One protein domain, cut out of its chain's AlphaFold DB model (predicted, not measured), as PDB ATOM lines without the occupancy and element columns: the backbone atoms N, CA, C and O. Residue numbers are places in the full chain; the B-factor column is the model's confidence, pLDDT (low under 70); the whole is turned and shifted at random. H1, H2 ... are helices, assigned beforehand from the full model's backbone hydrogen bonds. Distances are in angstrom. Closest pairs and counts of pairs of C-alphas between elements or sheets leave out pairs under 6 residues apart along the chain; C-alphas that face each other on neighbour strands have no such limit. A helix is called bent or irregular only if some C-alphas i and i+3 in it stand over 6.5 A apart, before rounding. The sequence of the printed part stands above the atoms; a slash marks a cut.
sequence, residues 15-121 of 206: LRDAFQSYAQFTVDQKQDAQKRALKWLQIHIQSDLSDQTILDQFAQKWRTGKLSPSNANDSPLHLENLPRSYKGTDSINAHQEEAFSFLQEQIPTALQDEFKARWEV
ATOM      1  N   LEU A  15     150.776 -12.673  38.832       77.75
ATOM      2  CA  LEU A  15     150.720 -14.048  38.351       77.75
ATOM      3  C   LEU A  15     150.227 -14.078  36.917       77.75
ATOM      4  O   LEU A  15     150.903 -14.650  36.074       77.75
ATOM      5  N   ARG A  16     149.108 -13.419  36.608       79.62
ATOM      6  CA  ARG A  16     148.616 -13.331  35.228       79.62
ATOM      7  C   ARG A  16     149.695 -12.817  34.278       79.62
ATOM      8  O   ARG A  16     149.943 -13.438  33.247       79.62
ATOM      9  N   ASP A  17     150.339 -11.713  34.639       77.19
ATOM     10  CA  ASP A  17     151.357 -11.079  33.805       77.19
ATOM     11  C   ASP A  17     152.583 -12.005  33.641       77.19
ATOM     12  O   ASP A  17     153.130 -12.134  32.542       77.19
ATOM     13  N   ALA A  18     152.960 -12.735  34.697       75.62
ATOM     14  CA  ALA A  18     153.950 -13.803  34.633       75.62
ATOM     15  C   ALA A  18     153.515 -14.924  33.668       75.62
ATOM     16  O   ALA A  18     154.222 -15.248  32.716       75.62
ATOM     17  N   PHE A  19     152.313 -15.471  33.821       76.69
ATOM     18  CA  PHE A  19     151.806 -16.544  32.965       76.69
ATOM     19  C   PHE A  19     151.728 -16.154  31.486       76.69
ATOM     20  O   PHE A  19     152.176 -16.921  30.629       76.69
ATOM     21  N   GLN A  20     151.228 -14.956  31.177       73.81
ATOM     22  CA  GLN A  20     151.201 -14.429  29.810       73.81
ATOM     23  C   GLN A  20     152.614 -14.275  29.244       73.81
ATOM     24  O   GLN A  20     152.877 -14.686  28.114       73.81
ATOM     25  N   SER A  21     153.542 -13.742  30.043       71.44
ATOM     26  CA  SER A  21     154.941 -13.589  29.648       71.44
ATOM     27  C   SER A  21     155.602 -14.935  29.336       71.44
ATOM     28  O   SER A  21     156.286 -15.052  28.322       71.44
ATOM     29  N   TYR A  22     155.365 -15.969  30.151       69.62
ATOM     30  CA  TYR A  22     155.887 -17.318  29.913       69.62
ATOM     31  C   TYR A  22     155.413 -17.896  28.581       69.62
ATOM     32  O   TYR A  22     156.218 -18.418  27.811       69.62
ATOM     33  N   ALA A  23     154.106 -17.811  28.312       65.00
ATOM     34  CA  ALA A  23     153.493 -18.408  27.127       65.00
ATOM     35  C   ALA A  23     154.045 -17.826  25.813       65.00
ATOM     36  O   ALA A  23     154.013 -18.493  24.782       65.00
ATOM     37  N   GLN A  24     154.582 -16.604  25.855       64.56
ATOM     38  CA  GLN A  24     155.159 -15.910  24.703       64.56
ATOM     39  C   GLN A  24     156.641 -16.245  24.454       64.56
ATOM     40  O   GLN A  24     157.176 -15.892  23.401       64.56
ATOM     41  N   PHE A  25     157.337 -16.911  25.383       62.94
ATOM     42  CA  PHE A  25     158.757 -17.229  25.214       62.94
ATOM     43  C   PHE A  25     158.976 -18.550  24.479       62.94
ATOM     44  O   PHE A  25     158.449 -19.584  24.867       62.94
ATOM     45  N   THR A  26     159.861 -18.540  23.481       55.41
ATOM     46  CA  THR A  26     160.314 -19.733  22.740       55.41
ATOM     47  C   THR A  26     161.718 -20.205  23.134       55.41
ATOM     48  O   THR A  26     162.199 -21.203  22.613       55.41
ATOM     49  N   VAL A  27     162.400 -19.488  24.036       58.50
ATOM     50  CA  VAL A  27     163.778 -19.795  24.453       58.50
ATOM     51  C   VAL A  27     163.763 -20.695  25.690       58.50
ATOM     52  O   VAL A  27     163.422 -20.225  26.777       58.50
ATOM     53  N   ASP A  28     164.202 -21.946  25.534       56.16
ATOM     54  CA  ASP A  28     164.163 -23.000  26.566       56.16
ATOM     55  C   ASP A  28     164.739 -22.561  27.922       56.16
ATOM     56  O   ASP A  28     164.114 -22.737  28.964       56.16
ATOM     57  N   GLN A  29     165.888 -21.880  27.915       52.72
ATOM     58  CA  GLN A  29     166.552 -21.410  29.139       52.72
ATOM     59  C   GLN A  29     165.690 -20.431  29.958       52.72
ATOM     60  O   GLN A  29     165.683 -20.472  31.186       52.72
ATOM     61  N   LYS A  30     164.948 -19.531  29.294       57.19
ATOM     62  CA  LYS A  30     164.065 -18.573  29.985       57.19
ATOM     63  C   LYS A  30     162.830 -19.267  30.547       57.19
ATOM     64  O   LYS A  30     162.425 -18.957  31.665       57.19
ATOM     65  N   GLN A  31     162.281 -20.226  29.800       66.44
ATOM     66  CA  GLN A  31     161.194 -21.063  30.294       66.44
ATOM     67  C   GLN A  31     161.627 -21.836  31.545       66.44
ATOM     68  O   GLN A  31     160.857 -21.935  32.493       66.44
ATOM     69  N   ASP A  32     162.862 -22.334  31.606       68.06
ATOM     70  CA  ASP A  32     163.341 -23.077  32.775       68.06
ATOM     71  C   ASP A  32     163.488 -22.212  34.032       68.06
ATOM     72  O   ASP A  32     163.070 -22.639  35.110       68.06
ATOM     73  N   ALA A  33     163.996 -20.981  33.918       66.25
ATOM     74  CA  ALA A  33     164.031 -20.044  35.046       66.25
ATOM     75  C   ALA A  33     162.619 -19.739  35.579       66.25
ATOM     76  O   ALA A  33     162.375 -19.773  36.786       66.25
ATOM     77  N   GLN A  34     161.662 -19.515  34.680       74.62
ATOM     78  CA  GLN A  34     160.281 -19.231  35.054       74.62
ATOM     79  C   GLN A  34     159.559 -20.460  35.633       74.62
ATOM     80  O   GLN A  34     158.827 -20.328  36.612       74.62
ATOM     81  N   LYS A  35     159.811 -21.673  35.114       78.69
ATOM     82  CA  LYS A  35     159.338 -22.926  35.737       78.69
ATOM     83  C   LYS A  35     159.847 -23.052  37.169       78.69
ATOM     84  O   LYS A  35     159.085 -23.432  38.051       78.69
ATOM     85  N   ARG A  36     161.122 -22.727  37.417       73.69
ATOM     86  CA  ARG A  36     161.700 -22.751  38.771       73.69
ATOM     87  C   ARG A  36     161.035 -21.729  39.684       73.69
ATOM     88  O   ARG A  36     160.717 -22.081  40.811       73.69
ATOM     89  N   ALA A  37     160.772 -20.514  39.202       79.44
ATOM     90  CA  ALA A  37     160.044 -19.505  39.973       79.44
ATOM     91  C   ALA A  37     158.621 -19.973  40.341       79.44
ATOM     92  O   ALA A  37     158.192 -19.793  41.478       79.44
ATOM     93  N   LEU A  38     157.914 -20.636  39.418       87.19
ATOM     94  CA  LEU A  38     156.585 -21.214  39.674       87.19
ATOM     95  C   LEU A  38     156.637 -22.364  40.680       87.19
ATOM     96  O   LEU A  38     155.818 -22.416  41.594       87.19
ATOM     97  N   LYS A  39     157.622 -23.256  40.541       85.25
ATOM     98  CA  LYS A  39     157.837 -24.362  41.477       85.25
ATOM     99  C   LYS A  39     158.190 -23.850  42.875       85.25
ATOM    100  O   LYS A  39     157.650 -24.347  43.857       85.25
ATOM    101  N   TRP A  40     159.061 -22.845  42.959       85.75
ATOM    102  CA  TRP A  40     159.408 -22.162  44.206       85.75
ATOM    103  C   TRP A  40     158.158 -21.587  44.874       85.75
ATOM    104  O   TRP A  40     157.898 -21.887  46.034       85.75
ATOM    105  N   LEU A  41     157.331 -20.852  44.125       88.19
ATOM    106  CA  LEU A  41     156.103 -20.275  44.668       88.19
ATOM    107  C   LEU A  41     155.171 -21.354  45.224       88.19
ATOM    108  O   LEU A  41     154.629 -21.197  46.312       88.19
ATOM    109  N   GLN A  42     155.008 -22.460  44.495       89.62
ATOM    110  CA  GLN A  42     154.185 -23.574  44.949       89.62
ATOM    111  C   GLN A  42     154.697 -24.165  46.268       89.62
ATOM    112  O   GLN A  42     153.899 -24.377  47.177       89.62
ATOM    113  N   ILE A  43     156.010 -24.402  46.376       86.00
ATOM    114  CA  ILE A  43     156.635 -24.933  47.593       86.00
ATOM    115  C   ILE A  43     156.358 -24.002  48.771       86.00
ATOM    116  O   ILE A  43     155.858 -24.472  49.783       86.00
ATOM    117  N   HIS A  44     156.595 -22.697  48.621       84.69
ATOM    118  CA  HIS A  44     156.422 -21.741  49.716       84.69
ATOM    119  C   HIS A  44     154.954 -21.528  50.108       84.69
ATOM    120  O   HIS A  44     154.656 -21.313  51.279       84.69
ATOM    121  N   ILE A  45     154.004 -21.673  49.179       89.06
ATOM    122  CA  ILE A  45     152.577 -21.729  49.534       89.06
ATOM    123  C   ILE A  45     152.283 -22.960  50.401       89.06
ATOM    124  O   ILE A  45     151.523 -22.859  51.358       89.06
ATOM    125  N   GLN A  46     152.878 -24.113  50.085       85.50
ATOM    126  CA  GLN A  46     152.668 -25.358  50.831       85.50
ATOM    127  C   GLN A  46     153.407 -25.381  52.171       85.50
ATOM    128  O   GLN A  46     152.889 -25.926  53.137       85.50
ATOM    129  N   SER A  47     154.616 -24.833  52.254       80.94
ATOM    130  CA  SER A  47     155.433 -24.913  53.467       80.94
ATOM    131  C   SER A  47     155.192 -23.764  54.437       80.94
ATOM    132  O   SER A  47     155.184 -23.994  55.646       80.94
ATOM    133  N   ASP A  48     154.995 -22.546  53.931       85.25
ATOM    134  CA  ASP A  48     155.078 -21.339  54.761       85.25
ATOM    135  C   ASP A  48     153.699 -20.799  55.149       85.25
ATOM    136  O   ASP A  48     153.569 -20.093  56.152       85.25
ATOM    137  N   LEU A  49     152.656 -21.114  54.373       89.94
ATOM    138  CA  LEU A  49     151.297 -20.663  54.664       89.94
ATOM    139  C   LEU A  49     150.553 -21.674  55.535       89.94
ATOM    140  O   LEU A  49     150.603 -22.886  55.336       89.94
ATOM    141  N   SER A  50     149.801 -21.161  56.508       86.75
ATOM    142  CA  SER A  50     149.017 -21.995  57.423       86.75
ATOM    143  C   SER A  50     147.836 -22.687  56.739       86.75
ATOM    144  O   SER A  50     147.398 -23.741  57.197       86.75
ATOM    145  N   ASP A  51     147.299 -22.097  55.666       86.44
ATOM    146  CA  ASP A  51     146.195 -22.682  54.906       86.44
ATOM    147  C   ASP A  51     146.722 -23.574  53.775       86.44
ATOM    148  O   ASP A  51     147.093 -23.125  52.693       86.44
ATOM    149  N   GLN A  52     146.702 -24.877  54.035       84.19
ATOM    150  CA  GLN A  52     147.145 -25.910  53.100       84.19
ATOM    151  C   GLN A  52     146.153 -26.158  51.954       84.19
ATOM    152  O   GLN A  52     146.473 -26.865  51.002       84.19
ATOM    153  N   THR A  53     144.953 -25.573  52.015       88.38
ATOM    154  CA  THR A  53     143.904 -25.763  51.002       88.38
ATOM    155  C   THR A  53     143.994 -24.760  49.851       88.38
ATOM    156  O   THR A  53     143.278 -24.901  48.859       88.38
ATOM    157  N   ILE A  54     144.882 -23.759  49.943       90.31
ATOM    158  CA  ILE A  54     145.032 -22.690  48.943       90.31
ATOM    159  C   ILE A  54     145.236 -23.268  47.536       90.31
ATOM    160  O   ILE A  54     144.556 -22.859  46.595       90.31
ATOM    161  N   LEU A  55     146.135 -24.243  47.371       89.44
ATOM    162  CA  LEU A  55     146.419 -24.819  46.051       89.44
ATOM    163  C   LEU A  55     145.270 -25.672  45.506       89.44
ATOM    164  O   LEU A  55     145.046 -25.671  44.295       89.44
ATOM    165  N   ASP A  56     144.505 -26.334  46.373       87.25
ATOM    166  CA  ASP A  56     143.331 -27.111  45.966       87.25
ATOM    167  C   ASP A  56     142.210 -26.190  45.481       87.25
ATOM    168  O   ASP A  56     141.635 -26.396  44.409       87.25
ATOM    169  N   GLN A  57     141.942 -25.115  46.228       87.44
ATOM    170  CA  GLN A  57     140.970 -24.094  45.843       87.44
ATOM    171  C   GLN A  57     141.381 -23.391  44.544       87.44
ATOM    172  O   GLN A  57     140.544 -23.162  43.663       87.44
ATOM    173  N   PHE A  58     142.672 -23.092  44.393       88.81
ATOM    174  CA  PHE A  58     143.217 -22.561  43.151       88.81
ATOM    175  C   PHE A  58     143.006 -23.541  41.991       88.81
ATOM    176  O   PHE A  58     142.491 -23.146  40.947       88.81
ATOM    177  N   ALA A  59     143.338 -24.823  42.170       85.62
ATOM    178  CA  ALA A  59     143.194 -25.839  41.133       85.62
ATOM    179  C   ALA A  59     141.735 -26.026  40.695       85.62
ATOM    180  O   ALA A  59     141.461 -26.174  39.501       85.62
ATOM    181  N   GLN A  60     140.792 -25.961  41.636       82.69
ATOM    182  CA  GLN A  60     139.362 -25.979  41.331       82.69
ATOM    183  C   GLN A  60     138.956 -24.762  40.493       82.69
ATOM    184  O   GLN A  60     138.401 -24.931  39.405       82.69
ATOM    185  N   LYS A  61     139.292 -23.543  40.941       84.06
ATOM    186  CA  LYS A  61     139.001 -22.299  40.202       84.06
ATOM    187  C   LYS A  61     139.608 -22.324  38.799       84.06
ATOM    188  O   LYS A  61     138.923 -22.000  37.831       84.06
ATOM    189  N   TRP A  62     140.848 -22.800  38.686       83.62
ATOM    190  CA  TRP A  62     141.572 -22.934  37.426       83.62
ATOM    191  C   TRP A  62     140.874 -23.864  36.427       83.62
ATOM    192  O   TRP A  62     140.813 -23.555  35.239       83.62
ATOM    193  N   ARG A  63     140.355 -25.011  36.889       78.94
ATOM    194  CA  ARG A  63     139.786 -26.053  36.014       78.94
ATOM    195  C   ARG A  63     138.334 -25.819  35.627       78.94
ATOM    196  O   ARG A  63     137.956 -26.134  34.503       78.94
ATOM    197  N   THR A  64     137.501 -25.370  36.562       71.62
ATOM    198  CA  THR A  64     136.038 -25.437  36.405       71.62
ATOM    199  C   THR A  64     135.363 -24.073  36.456       71.62
ATOM    200  O   THR A  64     134.183 -23.969  36.118       71.62
ATOM    201  N   GLY A  65     136.073 -23.034  36.908       60.62
ATOM    202  CA  GLY A  65     135.507 -21.708  37.143       60.62
ATOM    203  C   GLY A  65     134.361 -21.644  38.139       60.62
ATOM    204  O   GLY A  65     133.669 -20.633  38.209       60.62
ATOM    205  N   LYS A  66     134.140 -22.706  38.919       51.31
ATOM    206  CA  LYS A  66     133.169 -22.735  40.011       51.31
ATOM    207  C   LYS A  66     133.762 -23.449  41.217       51.31
ATOM    208  O   LYS A  66     134.414 -24.476  41.078       51.31
ATOM    209  N   LEU A  67     133.411 -22.966  42.406       48.00
ATOM    210  CA  LEU A  67     133.621 -23.617  43.711       48.00
ATOM    211  C   LEU A  67     132.749 -24.883  43.900       48.00
ATOM    212  O   LEU A  67     132.267 -25.153  44.995       48.00
ATOM    213  N   SER A  68     132.467 -25.638  42.835       42.88
ATOM    214  CA  SER A  68     131.723 -26.896  42.940       42.88
ATOM    215  C   SER A  68     132.716 -28.053  43.040       42.88
ATOM    216  O   SER A  68     133.600 -28.135  42.185       42.88
ATOM    217  N   PRO A  69     132.548 -28.982  43.997       42.50
ATOM    218  CA  PRO A  69     133.333 -30.203  44.047       42.50
ATOM    219  C   PRO A  69     132.857 -31.097  42.900       42.50
ATOM    220  O   PRO A  69     131.903 -31.861  43.036       42.50
ATOM    221  N   SER A  70     133.437 -30.926  41.716       43.75
ATOM    222  CA  SER A  70     133.275 -31.883  40.631       43.75
ATOM    223  C   SER A  70     134.515 -32.760  40.588       43.75
ATOM    224  O   SER A  70     135.628 -32.279  40.783       43.75
ATOM    225  N   ASN A  71     134.299 -34.051  40.334       45.03
ATOM    226  CA  ASN A  71     135.294 -35.128  40.254       45.03
ATOM    227  C   ASN A  71     136.274 -34.961  39.063       45.03
ATOM    228  O   ASN A  71     136.653 -35.930  38.405       45.03
ATOM    229  N   ALA A  72     136.613 -33.724  38.699       47.28
ATOM    230  CA  ALA A  72     137.456 -33.368  37.575       47.28
ATOM    231  C   ALA A  72     138.931 -33.435  37.993       47.28
ATOM    232  O   ALA A  72     139.520 -32.434  38.391       47.28
ATOM    233  N   ASN A  73     139.512 -34.628  37.838       52.97
ATOM    234  CA  ASN A  73     140.936 -34.933  37.993       52.97
ATOM    235  C   ASN A  73     141.550 -34.419  39.310       52.97
ATOM    236  O   ASN A  73     142.137 -33.339  39.353       52.97
ATOM    237  N   ASP A  74     141.554 -35.275  40.334       57.19
ATOM    238  CA  ASP A  74     142.290 -35.104  41.603       57.19
ATOM    239  C   ASP A  74     143.823 -35.086  41.435       57.19
ATOM    240  O   ASP A  74     144.574 -35.164  42.404       57.19
ATOM    241  N   SER A  75     144.333 -35.007  40.202       60.34
ATOM    242  CA  SER A  75     145.766 -34.849  39.984       60.34
ATOM    243  C   SER A  75     146.213 -33.501  40.553       60.34
ATOM    244  O   SER A  75     145.599 -32.481  40.219       60.34
ATOM    245  N   PRO A  76     147.278 -33.459  41.366       68.69
ATOM    246  CA  PRO A  76     147.844 -32.211  41.850       68.69
ATOM    247  C   PRO A  76     148.136 -31.270  40.684       68.69
ATOM    248  O   PRO A  76     148.686 -31.667  39.651       68.69
ATOM    249  N   LEU A  77     147.703 -30.022  40.819       78.69
ATOM    250  CA  LEU A  77     148.039 -29.002  39.847       78.69
ATOM    251  C   LEU A  77     149.431 -28.470  40.177       78.69
ATOM    252  O   LEU A  77     149.668 -27.971  41.270       78.69
ATOM    253  N   HIS A  78     150.328 -28.566  39.204       83.75
ATOM    254  CA  HIS A  78     151.685 -28.048  39.300       83.75
ATOM    255  C   HIS A  78     151.765 -26.682  38.617       83.75
ATOM    256  O   HIS A  78     151.509 -26.593  37.407       83.75
ATOM    257  N   LEU A  79     152.104 -25.627  39.365       87.00
ATOM    258  CA  LEU A  79     152.167 -24.255  38.855       87.00
ATOM    259  C   LEU A  79     153.125 -24.146  37.662       87.00
ATOM    260  O   LEU A  79     152.814 -23.460  36.693       87.00
ATOM    261  N   GLU A  80     154.241 -24.879  37.662       84.19
ATOM    262  CA  GLU A  80     155.214 -24.898  36.561       84.19
ATOM    263  C   GLU A  80     154.666 -25.495  35.252       84.19
ATOM    264  O   GLU A  80     155.189 -25.223  34.171       84.19
ATOM    265  N   ASN A  81     153.597 -26.291  35.334       79.00
ATOM    266  CA  ASN A  81     152.964 -26.945  34.187       79.00
ATOM    267  C   ASN A  81     151.744 -26.178  33.666       79.00
ATOM    268  O   ASN A  81     151.282 -26.435  32.549       79.00
ATOM    269  N   LEU A  82     151.243 -25.208  34.432       76.56
ATOM    270  CA  LEU A  82     150.116 -24.371  34.040       76.56
ATOM    271  C   LEU A  82     150.275 -23.711  32.667       76.56
ATOM    272  O   LEU A  82     149.324 -23.801  31.884       76.56
ATOM    273  N   PRO A  83     151.438 -23.137  32.299       70.00
ATOM    274  CA  PRO A  83     151.568 -22.493  30.999       70.00
ATOM    275  C   PRO A  83     151.455 -23.476  29.826       70.00
ATOM    276  O   PRO A  83     151.085 -23.084  28.728       70.00
ATOM    277  N   ARG A  84     151.748 -24.767  30.043       63.62
ATOM    278  CA  ARG A  84     151.559 -25.828  29.037       63.62
ATOM    279  C   ARG A  84     150.121 -26.340  28.995       63.62
ATOM    280  O   ARG A  84     149.657 -26.784  27.950       63.62
ATOM    281  N   SER A  85     149.414 -26.285  30.125       58.47
ATOM    282  CA  SER A  85     147.974 -26.577  30.192       58.47
ATOM    283  C   SER A  85     147.122 -25.480  29.537       58.47
ATOM    284  O   SER A  85     145.984 -25.723  29.133       58.47
ATOM    285  N   TYR A  86     147.701 -24.289  29.389       58.06
ATOM    286  CA  TYR A  86     147.138 -23.163  28.671       58.06
ATOM    287  C   TYR A  86     147.262 -23.392  27.157       58.06
ATOM    288  O   TYR A  86     148.308 -23.185  26.545       58.06
ATOM    289  N   LYS A  87     146.180 -23.878  26.540       48.59
ATOM    290  CA  LYS A  87     146.097 -24.115  25.092       48.59
ATOM    291  C   LYS A  87     145.994 -22.798  24.313       48.59
ATOM    292  O   LYS A  87     144.929 -22.483  23.801       48.59
ATOM    293  N   GLY A  88     147.101 -22.066  24.206       42.69
ATOM    294  CA  GLY A  88     147.474 -21.282  23.020       42.69
ATOM    295  C   GLY A  88     146.468 -20.283  22.431       42.69
ATOM    296  O   GLY A  88     146.594 -19.951  21.257       42.69
ATOM    297  N   THR A  89     145.482 -19.801  23.184       47.25
ATOM    298  CA  THR A  89     144.746 -18.583  22.829       47.25
ATOM    299  C   THR A  89     145.406 -17.421  23.552       47.25
ATOM    300  O   THR A  89     145.674 -17.531  24.742       47.25
ATOM    301  N   ASP A  90     145.634 -16.286  22.901       51.53
ATOM    302  CA  ASP A  90     146.229 -15.092  23.536       51.53
ATOM    303  C   ASP A  90     145.351 -14.463  24.648       51.53
ATOM    304  O   ASP A  90     145.648 -13.385  25.156       51.53
ATOM    305  N   SER A  91     144.256 -15.124  25.043       55.94
ATOM    306  CA  SER A  91     143.295 -14.667  26.045       55.94
ATOM    307  C   SER A  91     143.069 -15.697  27.154       55.94
ATOM    308  O   SER A  91     142.648 -16.826  26.885       55.94
ATOM    309  N   ILE A  92     143.296 -15.269  28.397       69.19
ATOM    310  CA  ILE A  92     142.946 -15.994  29.622       69.19
ATOM    311  C   ILE A  92     141.425 -15.938  29.795       69.19
ATOM    312  O   ILE A  92     140.813 -14.884  29.621       69.19
ATOM    313  N   ASN A  93     140.798 -17.072  30.119       75.31
ATOM    314  CA  ASN A  93     139.357 -17.105  30.376       75.31
ATOM    315  C   ASN A  93     139.034 -16.490  31.746       75.31
ATOM    316  O   ASN A  93     139.829 -16.591  32.677       75.31
ATOM    317  N   ALA A  94     137.829 -15.935  31.908       79.75
ATOM    318  CA  ALA A  94     137.424 -15.233  33.135       79.75
ATOM    319  C   ALA A  94     137.679 -16.032  34.431       79.75
ATOM    320  O   ALA A  94     138.167 -15.487  35.411       79.75
ATOM    321  N   HIS A  95     137.450 -17.345  34.423       80.44
ATOM    322  CA  HIS A  95     137.694 -18.185  35.595       80.44
ATOM    323  C   HIS A  95     139.175 -18.399  35.937       80.44
ATOM    324  O   HIS A  95     139.526 -18.574  37.100       80.44
ATOM    325  N   GLN A  96     140.056 -18.401  34.937       81.69
ATOM    326  CA  GLN A  96     141.501 -18.486  35.155       81.69
ATOM    327  C   GLN A  96     142.036 -17.166  35.717       81.69
ATOM    328  O   GLN A  96     142.910 -17.172  36.578       81.69
ATOM    329  N   GLU A  97     141.455 -16.044  35.292       82.38
ATOM    330  CA  GLU A  97     141.718 -14.724  35.871       82.38
ATOM    331  C   GLU A  97     141.285 -14.663  37.345       82.38
ATOM    332  O   GLU A  97     142.033 -14.195  38.206       82.38
ATOM    333  N   GLU A  98     140.103 -15.197  37.660       85.12
ATOM    334  CA  GLU A  98     139.627 -15.344  39.040       85.12
ATOM    335  C   GLU A  98     140.528 -16.272  39.862       85.12
ATOM    336  O   GLU A  98     140.771 -16.003  41.037       85.12
ATOM    337  N   ALA A  99     141.053 -17.345  39.265       87.44
ATOM    338  CA  ALA A  99     142.003 -18.231  39.927       87.44
ATOM    339  C   ALA A  99     143.315 -17.501  40.259       87.44
ATOM    340  O   ALA A  99     143.808 -17.618  41.379       87.44
ATOM    341  N   PHE A 100     143.862 -16.710  39.329       88.06
ATOM    342  CA  PHE A 100     145.063 -15.910  39.590       88.06
ATOM    343  C   PHE A 100     144.834 -14.831  40.641       88.06
ATOM    344  O   PHE A 100     145.676 -14.657  41.520       88.06
ATOM    345  N   SER A 101     143.688 -14.154  40.581       88.25
ATOM    346  CA  SER A 101     143.308 -13.141  41.570       88.25
ATOM    347  C   SER A 101     143.174 -13.762  42.957       88.25
ATOM    348  O   SER A 101     143.774 -13.269  43.906       88.25
ATOM    349  N   PHE A 102     142.492 -14.908  43.054       90.44
ATOM    350  CA  PHE A 102     142.395 -15.676  44.292       90.44
ATOM    351  C   PHE A 102     143.777 -16.018  44.849       90.44
ATOM    352  O   PHE A 102     144.053 -15.732  46.008       90.44
ATOM    353  N   LEU A 103     144.662 -16.591  44.029       90.44
ATOM    354  CA  LEU A 103     145.982 -17.003  44.496       90.44
ATOM    355  C   LEU A 103     146.804 -15.801  44.979       90.44
ATOM    356  O   LEU A 103     147.405 -15.859  46.045       90.44
ATOM    357  N   GLN A 104     146.768 -14.690  44.243       90.94
ATOM    358  CA  GLN A 104     147.417 -13.442  44.636       90.94
ATOM    359  C   GLN A 104     146.882 -12.887  45.964       90.94
ATOM    360  O   GLN A 104     147.666 -12.390  46.761       90.94
ATOM    361  N   GLU A 105     145.579 -12.973  46.221       90.50
ATOM    362  CA  GLU A 105     144.980 -12.521  47.484       90.50
ATOM    363  C   GLU A 105     145.363 -13.403  48.679       90.50
ATOM    364  O   GLU A 105     145.440 -12.903  49.800       90.50
ATOM    365  N   GLN A 106     145.617 -14.698  48.457       91.88
ATOM    366  CA  GLN A 106     146.021 -15.618  49.525       91.88
ATOM    367  C   GLN A 106     147.516 -15.534  49.865       91.88
ATOM    368  O   GLN A 106     147.919 -15.902  50.968       91.88
ATOM    369  N   ILE A 107     148.355 -15.069  48.935       91.12
ATOM    370  CA  ILE A 107     149.805 -14.998  49.134       91.12
ATOM    371  C   ILE A 107     150.180 -13.660  49.800       91.12
ATOM    372  O   ILE A 107     149.877 -12.602  49.246       91.12
ATOM    373  N   PRO A 108     150.909 -13.657  50.931       92.12
ATOM    374  CA  PRO A 108     151.456 -12.444  51.535       92.12
ATOM    375  C   PRO A 108     152.327 -11.639  50.567       92.12
ATOM    376  O   PRO A 108     153.105 -12.211  49.807       92.12
ATOM    377  N   THR A 109     152.280 -10.307  50.656       89.19
ATOM    378  CA  THR A 109     153.045  -9.405  49.775       89.19
ATOM    379  C   THR A 109     154.538  -9.743  49.706       89.19
ATOM    380  O   THR A 109     155.104  -9.711  48.622       89.19
ATOM    381  N   ALA A 110     155.157 -10.167  50.815       85.38
ATOM    382  CA  ALA A 110     156.564 -10.581  50.834       85.38
ATOM    383  C   ALA A 110     156.863 -11.742  49.863       85.38
ATOM    384  O   ALA A 110     157.808 -11.667  49.081       85.38
ATOM    385  N   LEU A 111     156.012 -12.775  49.838       86.88
ATOM    386  CA  LEU A 111     156.149 -13.891  48.897       86.88
ATOM    387  C   LEU A 111     155.868 -13.458  47.449       86.88
ATOM    388  O   LEU A 111     156.488 -13.985  46.525       86.88
ATOM    389  N   GLN A 112     154.973 -12.486  47.234       89.19
ATOM    390  CA  GLN A 112     154.734 -11.913  45.901       89.19
ATOM    391  C   GLN A 112     155.970 -11.163  45.379       89.19
ATOM    392  O   GLN A 112     156.356 -11.335  44.221       89.19
ATOM    393  N   ASP A 113     156.612 -10.362  46.233       82.94
ATOM    394  CA  ASP A 113     157.814  -9.598  45.893       82.94
ATOM    395  C   ASP A 113     159.004 -10.520  45.601       82.94
ATOM    396  O   ASP A 113     159.707 -10.341  44.601       82.94
ATOM    397  N   GLU A 114     159.198 -11.557  46.419       78.81
ATOM    398  CA  GLU A 114     160.224 -12.577  46.189       78.81
ATOM    399  C   GLU A 114     159.974 -13.370  44.906       78.81
ATOM    400  O   GLU A 114     160.897 -13.567  44.108       78.81
ATOM    401  N   PHE A 115     158.724 -13.770  44.651       84.44
ATOM    402  CA  PHE A 115     158.368 -14.395  43.384       84.44
ATOM    403  C   PHE A 115     158.709 -13.478  42.214       84.44
ATOM    404  O   PHE A 115     159.337 -13.926  41.258       84.44
ATOM    405  N   LYS A 116     158.333 -12.197  42.277       82.56
ATOM    406  CA  LYS A 116     158.607 -11.236  41.205       82.56
ATOM    407  C   LYS A 116     160.106 -11.077  40.968       82.56
ATOM    408  O   LYS A 116     160.530 -11.050  39.815       82.56
ATOM    409  N   ALA A 117     160.914 -11.036  42.027       73.31
ATOM    410  CA  ALA A 117     162.370 -10.999  41.911       73.31
ATOM    411  C   ALA A 117     162.926 -12.249  41.205       73.31
ATOM    412  O   ALA A 117     163.798 -12.124  40.345       73.31
ATOM    413  N   ARG A 118     162.391 -13.438  41.515       73.31
ATOM    414  CA  ARG A 118     162.750 -14.715  40.867       73.31
ATOM    415  C   ARG A 118     162.214 -14.826  39.433       73.31
ATOM    416  O   ARG A 118     162.850 -15.446  38.586       73.31
ATOM    417  N   TRP A 119     161.071 -14.207  39.150       76.06
ATOM    418  CA  TRP A 119     160.437 -14.168  37.836       76.06
ATOM    419  C   TRP A 119     161.172 -13.240  36.866       76.06
ATOM    420  O   TRP A 119     161.437 -13.592  35.718       76.06
ATOM    421  N   GLU A 120     161.535 -12.048  37.343       67.75
ATOM    422  CA  GLU A 120     162.238 -11.018  36.582       67.75
ATOM    423  C   GLU A 120     163.757 -11.226  36.538       67.75
ATOM    424  O   GLU A 120     164.494 -10.276  36.256       67.75
ATOM    425  N   VAL A 121     164.255 -12.449  36.766       53.00
ATOM    426  CA  VAL A 121     165.683 -12.760  36.619       53.00
ATOM    427  C   VAL A 121     166.102 -12.539  35.161       53.00
ATOM    428  O   VAL A 121     166.060 -13.409  34.291       53.00
TER     429      VAL A 121
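AT A GLANCE: This is residues 15 to 121 of the 206 residues of an uncharacterized protein of Aphanothece sacrum FPU1 (UniProt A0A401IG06). Two antiparallel helix pairs, H2 with H6 and H3 with H5, make the two arms of a V, and the short helices H1 and H4 fill its mouth. The tight links H2 to H3 and H5 to H6 join the arms at the closed end, while residues 65 to 78 form a long loop from H3 back to H4. The printed part has 107 residues with six named helices, H1 to H6 in chain order, and no named strand: all helix. It is compact, with a radius of gyration of the C-alphas of 13.4 A and spans of 37 by 33 by 21 A.

IN THESE COORDINATES: The longest helix, H2, residues 28 to 48, measures 29.7 A from C-alpha 28 at (164.163, -23.000, 26.566) to C-alpha 48 at (155.078, -21.339, 54.761). H6 is residues 109 to 119, 14.8 A, ending at C-alpha 119 (160.437, -14.168, 37.836). H3 is residues 54 to 64, 15.7 A; H5 is residues 94 to 106, 18.5 A. H1 is residues 15 to 23, 12.4 A; H4 is residues 79 to 85, 9.9 A, and irregular: C-alphas 80 and 83 are 7.1 A apart.

HOW THE PARTS SIT: H2 touches H6 at a shallow tilt of 21 degrees, opposite ways; the closest C-alphas, Ala 37 and Arg 118, are 5.6 A apart. With residues 42 to 46 alone H2 touches H3, at a steep tilt of 56 degrees (closest C-alphas Ile 45 and Ile 54, 7.6 A). With residues 34 to 42 alone it touches H4 (C-alphas Lys 35 and Glu 80, 4.6 A). H3 touches H5 at 6 degrees, a shallow tilt, opposite ways (C-alphas Trp 62 and Gln 96, 5.0 A). H1 touches H4 (C-alphas Ala 23 and Pro 83, 5.9 A) and H5 (C-alphas Leu 15 and Phe 100, 6.1 A). H2 and H5 are apart. Every O i to N i+4 pair is within hydrogen-bond range in H1, H2, H3, H5 and H6; H4 has 1 of 3, and 3 of 4 O i to N i+3 pairs.

THE WHOLE: The farthest C-alphas, of Asn 71 and Val 121, are 37.9 A apart. The printed part has no cut; the link H3 to H4 is long. Mean pLDDT of the printed part is 74.6, with residues 22 to 33, 65 to 76, 84 to 92 and 120 to 121 under 70.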